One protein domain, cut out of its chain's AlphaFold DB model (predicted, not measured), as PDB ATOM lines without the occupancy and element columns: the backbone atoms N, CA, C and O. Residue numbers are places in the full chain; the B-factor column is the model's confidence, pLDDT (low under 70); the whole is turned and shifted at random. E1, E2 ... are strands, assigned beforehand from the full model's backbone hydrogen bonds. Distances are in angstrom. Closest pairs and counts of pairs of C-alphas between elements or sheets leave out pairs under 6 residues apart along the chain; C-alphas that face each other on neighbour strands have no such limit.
ATOM      1  N   ILE A   3     -35.408  22.246 -26.887       98.12
ATOM      2  CA  ILE A   3     -34.269  23.157 -26.747       98.12
ATOM      3  C   ILE A   3     -34.598  24.201 -25.690       98.12
ATOM      4  O   ILE A   3     -35.614  24.895 -25.802       98.12
ATOM      5  N   PHE A   4     -33.703  24.339 -24.721       98.44
ATOM      6  CA  PHE A   4     -33.776  25.278 -23.615       98.44
ATOM      7  C   PHE A   4     -32.734  26.386 -23.770       98.44
ATOM      8  O   PHE A   4     -31.606  26.127 -24.198       98.44
ATOM      9  N   ASP A   5     -33.120  27.620 -23.444       98.25
ATOM     10  CA  ASP A   5     -32.181  28.732 -23.267       98.25
ATOM     11  C   ASP A   5     -31.412  28.634 -21.936       98.25
ATOM     12  O   ASP A   5     -31.635  27.724 -21.135       98.25
ATOM     13  N   ALA A   6     -30.478  29.563 -21.704       96.06
ATOM     14  CA  ALA A   6     -29.639  29.571 -20.502       96.06
ATOM     15  C   ALA A   6     -30.441  29.780 -19.200       96.06
ATOM     16  O   ALA A   6     -29.968  29.446 -18.113       96.06
ATOM     17  N   GLU A   7     -31.653  30.325 -19.303       97.06
ATOM     18  CA  GLU A   7     -32.592  30.531 -18.205       97.06
ATOM     19  C   GLU A   7     -33.530  29.326 -17.983       97.06
ATOM     20  O   GLU A   7     -34.311  29.326 -17.028       97.06
ATOM     21  N   GLY A   8     -33.446  28.292 -18.826       96.88
ATOM     22  CA  GLY A   8     -34.247  27.071 -18.742       96.88
ATOM     23  C   GLY A   8     -35.626  27.167 -19.404       96.88
ATOM     24  O   GLY A   8     -36.476  26.307 -19.167       96.88
ATOM     25  N   ASN A   9     -35.886  28.184 -20.229       97.88
ATOM     26  CA  ASN A   9     -37.132  28.289 -20.986       97.88
ATOM     27  C   ASN A   9     -37.051  27.477 -22.279       97.88
ATOM     28  O   ASN A   9     -36.047  27.514 -22.988       97.88
ATOM     29  N   VAL A  10     -38.147  26.810 -22.645       98.06
ATOM     30  CA  VAL A  10     -38.261  26.139 -23.947       98.06
ATOM     31  C   VAL A  10     -38.327  27.185 -25.060       98.06
ATOM     32  O   VAL A  10     -39.261  27.986 -25.117       98.06
ATOM     33  N   VAL A  11     -37.358  27.153 -25.976       98.06
ATOM     34  CA  VAL A  11     -37.255  28.103 -27.097       98.06
ATOM     35  C   VAL A  11     -37.504  27.475 -28.462       98.06
ATOM     36  O   VAL A  11     -37.818  28.189 -29.417       98.06
ATOM     37  N   ALA A  12     -37.368  26.153 -28.580       97.50
ATOM     38  CA  ALA A  12     -37.706  25.424 -29.793       97.50
ATOM     39  C   ALA A  12     -37.900  23.929 -29.512       97.50
ATOM     40  O   ALA A  12     -37.349  23.384 -28.561       97.50
ATOM     41  N   GLU A  13     -38.639  23.254 -30.386       96.88
ATOM     42  CA  GLU A  13     -38.884  21.815 -30.306       96.88
ATOM     43  C   GLU A  13     -38.739  21.178 -31.690       96.88
ATOM     44  O   GLU A  13     -38.892  21.833 -32.725       96.88
ATOM     45  N   GLY A  14     -38.433  19.884 -31.707       95.00
ATOM     46  CA  GLY A  14     -38.320  19.089 -32.921       95.00
ATOM     47  C   GLY A  14     -38.600  17.610 -32.667       95.00
ATOM     48  O   GLY A  14     -38.276  17.064 -31.607       95.00
ATOM     49  N   THR A  15     -39.183  16.942 -33.663       94.38
ATOM     50  CA  THR A  15     -39.567  15.524 -33.597       94.38
ATOM     51  C   THR A  15     -38.969  14.746 -34.766       94.38
ATOM     52  O   THR A  15     -38.872  15.265 -35.877       94.38
ATOM     53  N   GLY A  16     -38.613  13.484 -34.518       93.94
ATOM     54  CA  GLY A  16     -38.005  12.581 -35.495       93.94
ATOM     55  C   GLY A  16     -36.502  12.397 -35.279       93.94
ATOM     56  O   GLY A  16     -35.870  13.166 -34.562       93.94
ATOM     57  N   ALA A  17     -35.936  11.364 -35.911       93.19
ATOM     58  CA  ALA A  17     -34.506  11.046 -35.814       93.19
ATOM     59  C   ALA A  17     -33.607  12.115 -36.465       93.19
ATOM     60  O   ALA A  17     -32.472  12.303 -36.049       93.19
ATOM     61  N   ASN A  18     -34.135  12.828 -37.466       93.56
ATOM     62  CA  ASN A  18     -33.523  14.009 -38.067       93.56
ATOM     63  C   ASN A  18     -34.524  15.158 -37.943       93.56
ATOM     64  O   ASN A  18     -35.494  15.218 -38.701       93.56
ATOM     65  N   ALA A  19     -34.321  16.031 -36.959       89.62
ATOM     66  CA  ALA A  19     -35.215  17.145 -36.677       89.62
ATOM     67  C   ALA A  19     -34.540  18.485 -36.986       89.62
ATOM     68  O   ALA A  19     -33.346  18.669 -36.760       89.62
ATOM     69  N   HIS A  20     -35.332  19.445 -37.459       90.81
ATOM     70  CA  HIS A  20     -34.919  20.837 -37.594       90.81
ATOM     71  C   HIS A  20     -35.781  21.697 -36.676       90.81
ATOM     72  O   HIS A  20     -37.006  21.595 -36.706       90.81
ATOM     73  N   ALA A  21     -35.140  22.555 -35.890       91.94
ATOM     74  CA  ALA A  21     -35.800  23.463 -34.965       91.94
ATOM     75  C   ALA A  21     -35.344  24.900 -35.251       91.94
ATOM     76  O   ALA A  21     -34.181  25.143 -35.577       91.94
ATOM     77  N   ARG A  22     -36.267  25.864 -35.163       95.56
ATOM     78  CA  ARG A  22     -35.971  27.288 -35.365       95.56
ATOM     79  C   ARG A  22     -36.014  28.002 -34.023       95.56
ATOM     80  O   ARG A  22     -37.091  28.142 -33.461       95.56
ATOM     81  N   ILE A  23     -34.869  28.516 -33.580       96.94
ATOM     82  CA  ILE A  23     -34.763  29.353 -32.380       96.94
ATOM     83  C   ILE A  23     -35.020  30.815 -32.794       96.94
ATOM     84  O   ILE A  23     -34.215  31.387 -33.541       96.94
ATOM     85  N   PRO A  24     -36.152  31.432 -32.407       94.50
ATOM     86  CA  PRO A  24     -36.390  32.846 -32.677       94.50
ATOM     87  C   PRO A  24     -35.441  33.708 -31.835       94.50
ATOM     88  O   PRO A  24     -35.170  33.385 -30.686       94.50
ATOM     89  N   SER A  25     -34.956  34.822 -32.398       94.12
ATOM     90  CA  SER A  25     -34.103  35.787 -31.678       94.12
ATOM     91  C   SER A  25     -32.904  35.139 -30.966       94.12
ATOM     92  O   SER A  25     -32.662  35.367 -29.782       94.12
ATOM     93  N   VAL A  26     -32.174  34.301 -31.708       97.00
ATOM     94  CA  VAL A  26     -31.041  33.531 -31.187       97.00
ATOM     95  C   VAL A  26     -29.998  34.421 -30.507       97.00
ATOM     96  O   VAL A  26     -29.602  35.460 -31.038       97.00
ATOM     97  N   HIS A  27     -29.539  33.983 -29.340       97.88
ATOM     98  CA  HIS A  27     -28.375  34.530 -28.663       97.88
ATOM     99  C   HIS A  27     -27.162  33.751 -29.161       97.88
ATOM    100  O   HIS A  27     -27.032  32.549 -28.937       97.88
ATOM    101  N   LEU A  28     -26.319  34.419 -29.943       98.19
ATOM    102  CA  LEU A  28     -25.164  33.771 -30.552       98.19
ATOM    103  C   LEU A  28     -24.098  33.489 -29.495       98.19
ATOM    104  O   LEU A  28     -23.808  34.345 -28.662       98.19
ATOM    105  N   TRP A  29     -23.457  32.329 -29.603       98.62
ATOM    106  CA  TRP A  29     -22.176  32.094 -28.947       98.62
ATOM    107  C   TRP A  29     -21.125  33.003 -29.591       98.62
ATOM    108  O   TRP A  29     -21.061  33.094 -30.824       98.62
ATOM    109  N   GLN A  30     -20.313  33.688 -28.785       97.44
ATOM    110  CA  GLN A  30     -19.317  34.647 -29.262       97.44
ATOM    111  C   GLN A  30     -17.960  34.430 -28.578       97.44
ATOM    112  O   GLN A  30     -17.916  34.007 -27.420       97.44
ATOM    113  N   PRO A  31     -16.843  34.794 -29.235       97.12
ATOM    114  CA  PRO A  31     -15.550  34.862 -28.564       97.12
ATOM    115  C   PRO A  31     -15.621  35.745 -27.305       97.12
ATOM    116  O   PRO A  31     -16.072  36.890 -27.369       97.12
ATOM    117  N   GLY A  32     -15.201  35.207 -26.161       96.44
ATOM    118  CA  GLY A  32     -15.283  35.847 -24.842       96.44
ATOM    119  C   GLY A  32     -16.678  35.891 -24.200       96.44
ATOM    120  O   GLY A  32     -16.806  36.390 -23.085       96.44
ATOM    121  N   GLN A  33     -17.728  35.397 -24.869       94.88
ATOM    122  CA  GLN A  33     -19.091  35.298 -24.327       94.88
ATOM    123  C   GLN A  33     -19.734  33.964 -24.739       94.88
ATOM    124  O   GLN A  33     -20.391  33.849 -25.779       94.88
ATOM    125  N   GLY A  34     -19.545  32.943 -23.903       95.94
ATOM    126  CA  GLY A  34     -20.028  31.587 -24.148       95.94
ATOM    127  C   GLY A  34     -21.516  31.385 -23.858       95.94
ATOM    128  O   GLY A  34     -21.861  30.712 -22.892       95.94
ATOM    129  N   TYR A  35     -22.409  31.954 -24.677       98.44
ATOM    130  CA  TYR A  35     -23.845  31.664 -24.570       98.44
ATOM    131  C   TYR A  35     -24.142  30.250 -25.087       98.44
ATOM    132  O   TYR A  35     -23.807  29.922 -26.230       98.44
ATOM    133  N   LEU A  36     -24.777  29.425 -24.256       98.62
ATOM    134  CA  LEU A  36     -25.059  28.021 -24.547       98.62
ATOM    135  C   LEU A  36     -26.548  27.722 -24.368       98.62
ATOM    136  O   LEU A  36     -27.186  28.208 -23.438       98.62
ATOM    137  N   TYR A  37     -27.062  26.904 -25.274       98.50
ATOM    138  CA  TYR A  37     -28.362  26.260 -25.198       98.50
ATOM    139  C   TYR A  37     -28.179  24.808 -24.760       98.50
ATOM    140  O   TYR A  37     -27.101  24.226 -24.916       98.50
ATOM    141  N   GLU A  38     -29.258  24.200 -24.289       98.19
ATOM    142  CA  GLU A  38     -29.316  22.768 -24.015       98.19
ATOM    143  C   GLU A  38     -30.398  22.121 -24.879       98.19
ATOM    144  O   GLU A  38     -31.528  22.601 -24.938       98.19
ATOM    145  N   ALA A  39     -30.062  21.039 -25.574       97.38
ATOM    146  CA  ALA A  39     -31.020  20.191 -26.264       97.38
ATOM    147  C   ALA A  39     -31.248  18.913 -25.451       97.38
ATOM    148  O   ALA A  39     -30.355  18.073 -25.351       97.38
ATOM    149  N   GLU A  40     -32.457  18.733 -24.927       97.50
ATOM    150  CA  GLU A  40     -32.904  17.450 -24.389       97.50
ATOM    151  C   GLU A  40     -33.430  16.581 -25.537       97.50
ATOM    152  O   GLU A  40     -34.372  16.938 -26.257       97.50
ATOM    153  N   ILE A  41     -32.801  15.427 -25.735       96.88
ATOM    154  CA  ILE A  41     -33.115  14.465 -26.785       96.88
ATOM    155  C   ILE A  41     -33.678  13.216 -26.118       96.88
ATOM    156  O   ILE A  41     -32.938  12.403 -25.573       96.88
ATOM    157  N   SER A  42     -34.997  13.066 -26.177       96.69
ATOM    158  CA  SER A  42     -35.711  11.955 -25.544       96.69
ATOM    159  C   SER A  42     -36.163  10.921 -26.582       96.69
ATOM    160  O   SER A  42     -36.742  11.269 -27.617       96.69
ATOM    161  N   LEU A  43     -35.928   9.640 -26.292       97.00
ATOM    162  CA  LEU A  43     -36.500   8.505 -27.010       97.00
ATOM    163  C   LEU A  43     -37.811   8.107 -26.330       97.00
ATOM    164  O   LEU A  43     -37.851   7.884 -25.120       97.00
ATOM    165  N   VAL A  44     -38.884   7.999 -27.110       95.88
ATOM    166  CA  VAL A  44     -40.239   7.776 -26.589       95.88
ATOM    167  C   VAL A  44     -40.835   6.501 -27.186       95.88
ATOM    168  O   VAL A  44     -40.752   6.278 -28.394       95.88
ATOM    169  N   ASN A  45     -41.455   5.674 -26.340       96.12
ATOM    170  CA  ASN A  45     -42.263   4.519 -26.728       96.12
ATOM    171  C   ASN A  45     -43.702   4.704 -26.215       96.12
ATOM    172  O   ASN A  45     -43.973   4.529 -25.025       96.12
ATOM    173  N   GLY A  46     -44.622   5.088 -27.104       93.12
ATOM    174  CA  GLY A  46     -45.968   5.515 -26.709       93.12
ATOM    175  C   GLY A  46     -45.915   6.840 -25.944       93.12
ATOM    176  O   GLY A  46     -45.402   7.818 -26.476       93.12
ATOM    177  N   ASP A  47     -46.398   6.845 -24.702       92.88
ATOM    178  CA  ASP A  47     -46.353   8.013 -23.804       92.88
ATOM    179  C   ASP A  47     -45.165   7.964 -22.821       92.88
ATOM    180  O   ASP A  47     -45.009   8.846 -21.977       92.88
ATOM    181  N   GLN A  48     -44.328   6.922 -22.893       96.19
ATOM    182  CA  GLN A  48     -43.215   6.717 -21.970       96.19
ATOM    183  C   GLN A  48     -41.886   7.154 -22.593       96.19
ATOM    184  O   GLN A  48     -41.488   6.650 -23.645       96.19
ATOM    185  N   VAL A  49     -41.152   8.023 -21.896       96.56
ATOM    186  CA  VAL A  49     -39.735   8.291 -22.186       96.56
ATOM    187  C   VAL A  49     -38.913   7.083 -21.738       96.56
ATOM    188  O   VAL A  49     -38.951   6.702 -20.567       96.56
ATOM    189  N   VAL A  50     -38.209   6.455 -22.678       97.69
ATOM    190  CA  VAL A  50     -37.376   5.266 -22.425       97.69
ATOM    191  C   VAL A  50     -35.894   5.601 -22.295       97.69
ATOM    192  O   VAL A  50     -35.169   4.844 -21.660       97.69
ATOM    193  N   ASP A  51     -35.459   6.719 -22.874       97.88
ATOM    194  CA  ASP A  51     -34.103   7.249 -22.748       97.88
ATOM    195  C   ASP A  51     -34.118   8.768 -22.963       97.88
ATOM    196  O   ASP A  51     -34.996   9.285 -23.662       97.88
ATOM    197  N   ALA A  52     -33.167   9.476 -22.364       96.88
ATOM    198  CA  ALA A  52     -33.001  10.913 -22.533       96.88
ATOM    199  C   ALA A  52     -31.528  11.308 -22.406       96.88
ATOM    200  O   ALA A  52     -30.827  10.865 -21.498       96.88
ATOM    201  N   TYR A  53     -31.082  12.186 -23.300       97.31
ATOM    202  CA  TYR A  53     -29.728  12.724 -23.305       97.31
ATOM    203  C   TYR A  53     -29.756  14.246 -23.428       97.31
ATOM    204  O   TYR A  53     -30.525  14.792 -24.220       97.31
ATOM    205  N   GLN A  54     -28.906  14.924 -22.662       96.75
ATOM    206  CA  GLN A  54     -28.736  16.374 -22.727       96.75
ATOM    207  C   GLN A  54     -27.479  16.700 -23.529       96.75
ATOM    208  O   GLN A  54     -26.382  16.278 -23.171       96.75
ATOM    209  N   GLN A  55     -27.640  17.475 -24.599       96.50
ATOM    210  CA  GLN A  55     -26.536  17.982 -25.405       96.50
ATOM    211  C   GLN A  55     -26.484  19.503 -25.298       96.50
ATOM    212  O   GLN A  55     -27.372  20.206 -25.781       96.50
ATOM    213  N   VAL A  56     -25.410  20.017 -24.712       97.62
ATOM    214  CA  VAL A  56     -25.122  21.454 -24.700       97.62
ATOM    215  C   VAL A  56     -24.547  21.863 -26.056       97.62
ATOM    216  O   VAL A  56     -23.761  21.120 -26.647       97.62
ATOM    217  N   PHE A  57     -24.949  23.027 -26.567       97.94
ATOM    218  CA  PHE A  57     -24.421  23.579 -27.816       97.94
ATOM    219  C   PHE A  57     -24.508  25.111 -27.843       97.94
ATOM    220  O   PHE A  57     -25.321  25.725 -27.157       97.94
ATOM    221  N   GLY A  58     -23.690  25.744 -28.682       98.25
ATOM    222  CA  GLY A  58     -23.748  27.183 -28.947       98.25
ATOM    223  C   GLY A  58     -24.036  27.462 -30.417       98.25
ATOM    224  O   GLY A  58     -23.496  26.800 -31.305       98.25
TER     225      GLY A  58
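This is residues 3 to 58 of the 318 residues of the protein "Beta-glucuronidase" of Cutibacterium acnes JCM 18909 (UniProt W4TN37). A long hairpin of two strands, E2 and E3, runs along the longest axis, with its turn at one end of the model, and a long loop within residues 14 to 36 reaches the other end at Gly 32. The short strand E1 lies near E2 but outside this two-stranded sheet. The printed part has 56 residues with no named helix and three named strands, in the order E1, E2, E3; the sheet is E2 - E3, antiparallel. The class is all strand, with under half of the residues, 23 of 56, in named elements. The whole is loose, with a radius of gyration of the C-alphas of 12.8 A, and its outline is a rod of 42 by 19 by 18 A.

Start at Ile 3 and read on to E1, residues 10 to 13, which pairs with no named strand. After the long link of 23 residues you reach E2, residues 37 to 45; E1 and E2 are near each other, with 8 pairs of C-alphas within 10 A but no pair within 8 A. A tight link of 2 residues then leads to E3, residues 48 to 57, and E2 and E3 form a hairpin. E1 and E3 are apart. E2 and E3 are antiparallel, with 161 degrees between their N-to-C directions. Look at C-alphas 42 and 52, which face each other at 4.2 A, and at C-alphas 37 and 57, which face each other at 5.4 A. Among the backbone pairs within hydrogen-bond range are N 39 and O 55, 2.8 A apart, and N 53 and O 41, 2.9 A apart. E3 bends by 59 degrees at Asp 51.

Find C-alpha 10 at (-38.261, 26.139, -23.947); from there E1 runs 7.7 A to C-alpha 13. Next find C-alpha 37 at (-28.362, 26.260, -25.198), where E2 begins; it runs 25.9 A to C-alpha 45. E3, the longest strand with 10 residues, also measures 25.9 A, from C-alpha 48 to C-alpha 57 at (-24.421, 23.579, -27.816).

The printed part has no cut between residues 3 and 58. The C-alphas of Gly 32 and Gly 46 are the two farthest apart, 43.2 A, while those of Ile 3 and Gly 58, the first and last printed residues, are 11.5 A apart. The long link, residues 14 to 36, has C-alphas that lie 9 to 22 A from the mean of all C-alphas. The mean pLDDT of the printed part is 96.4, and no printed residue is under 70.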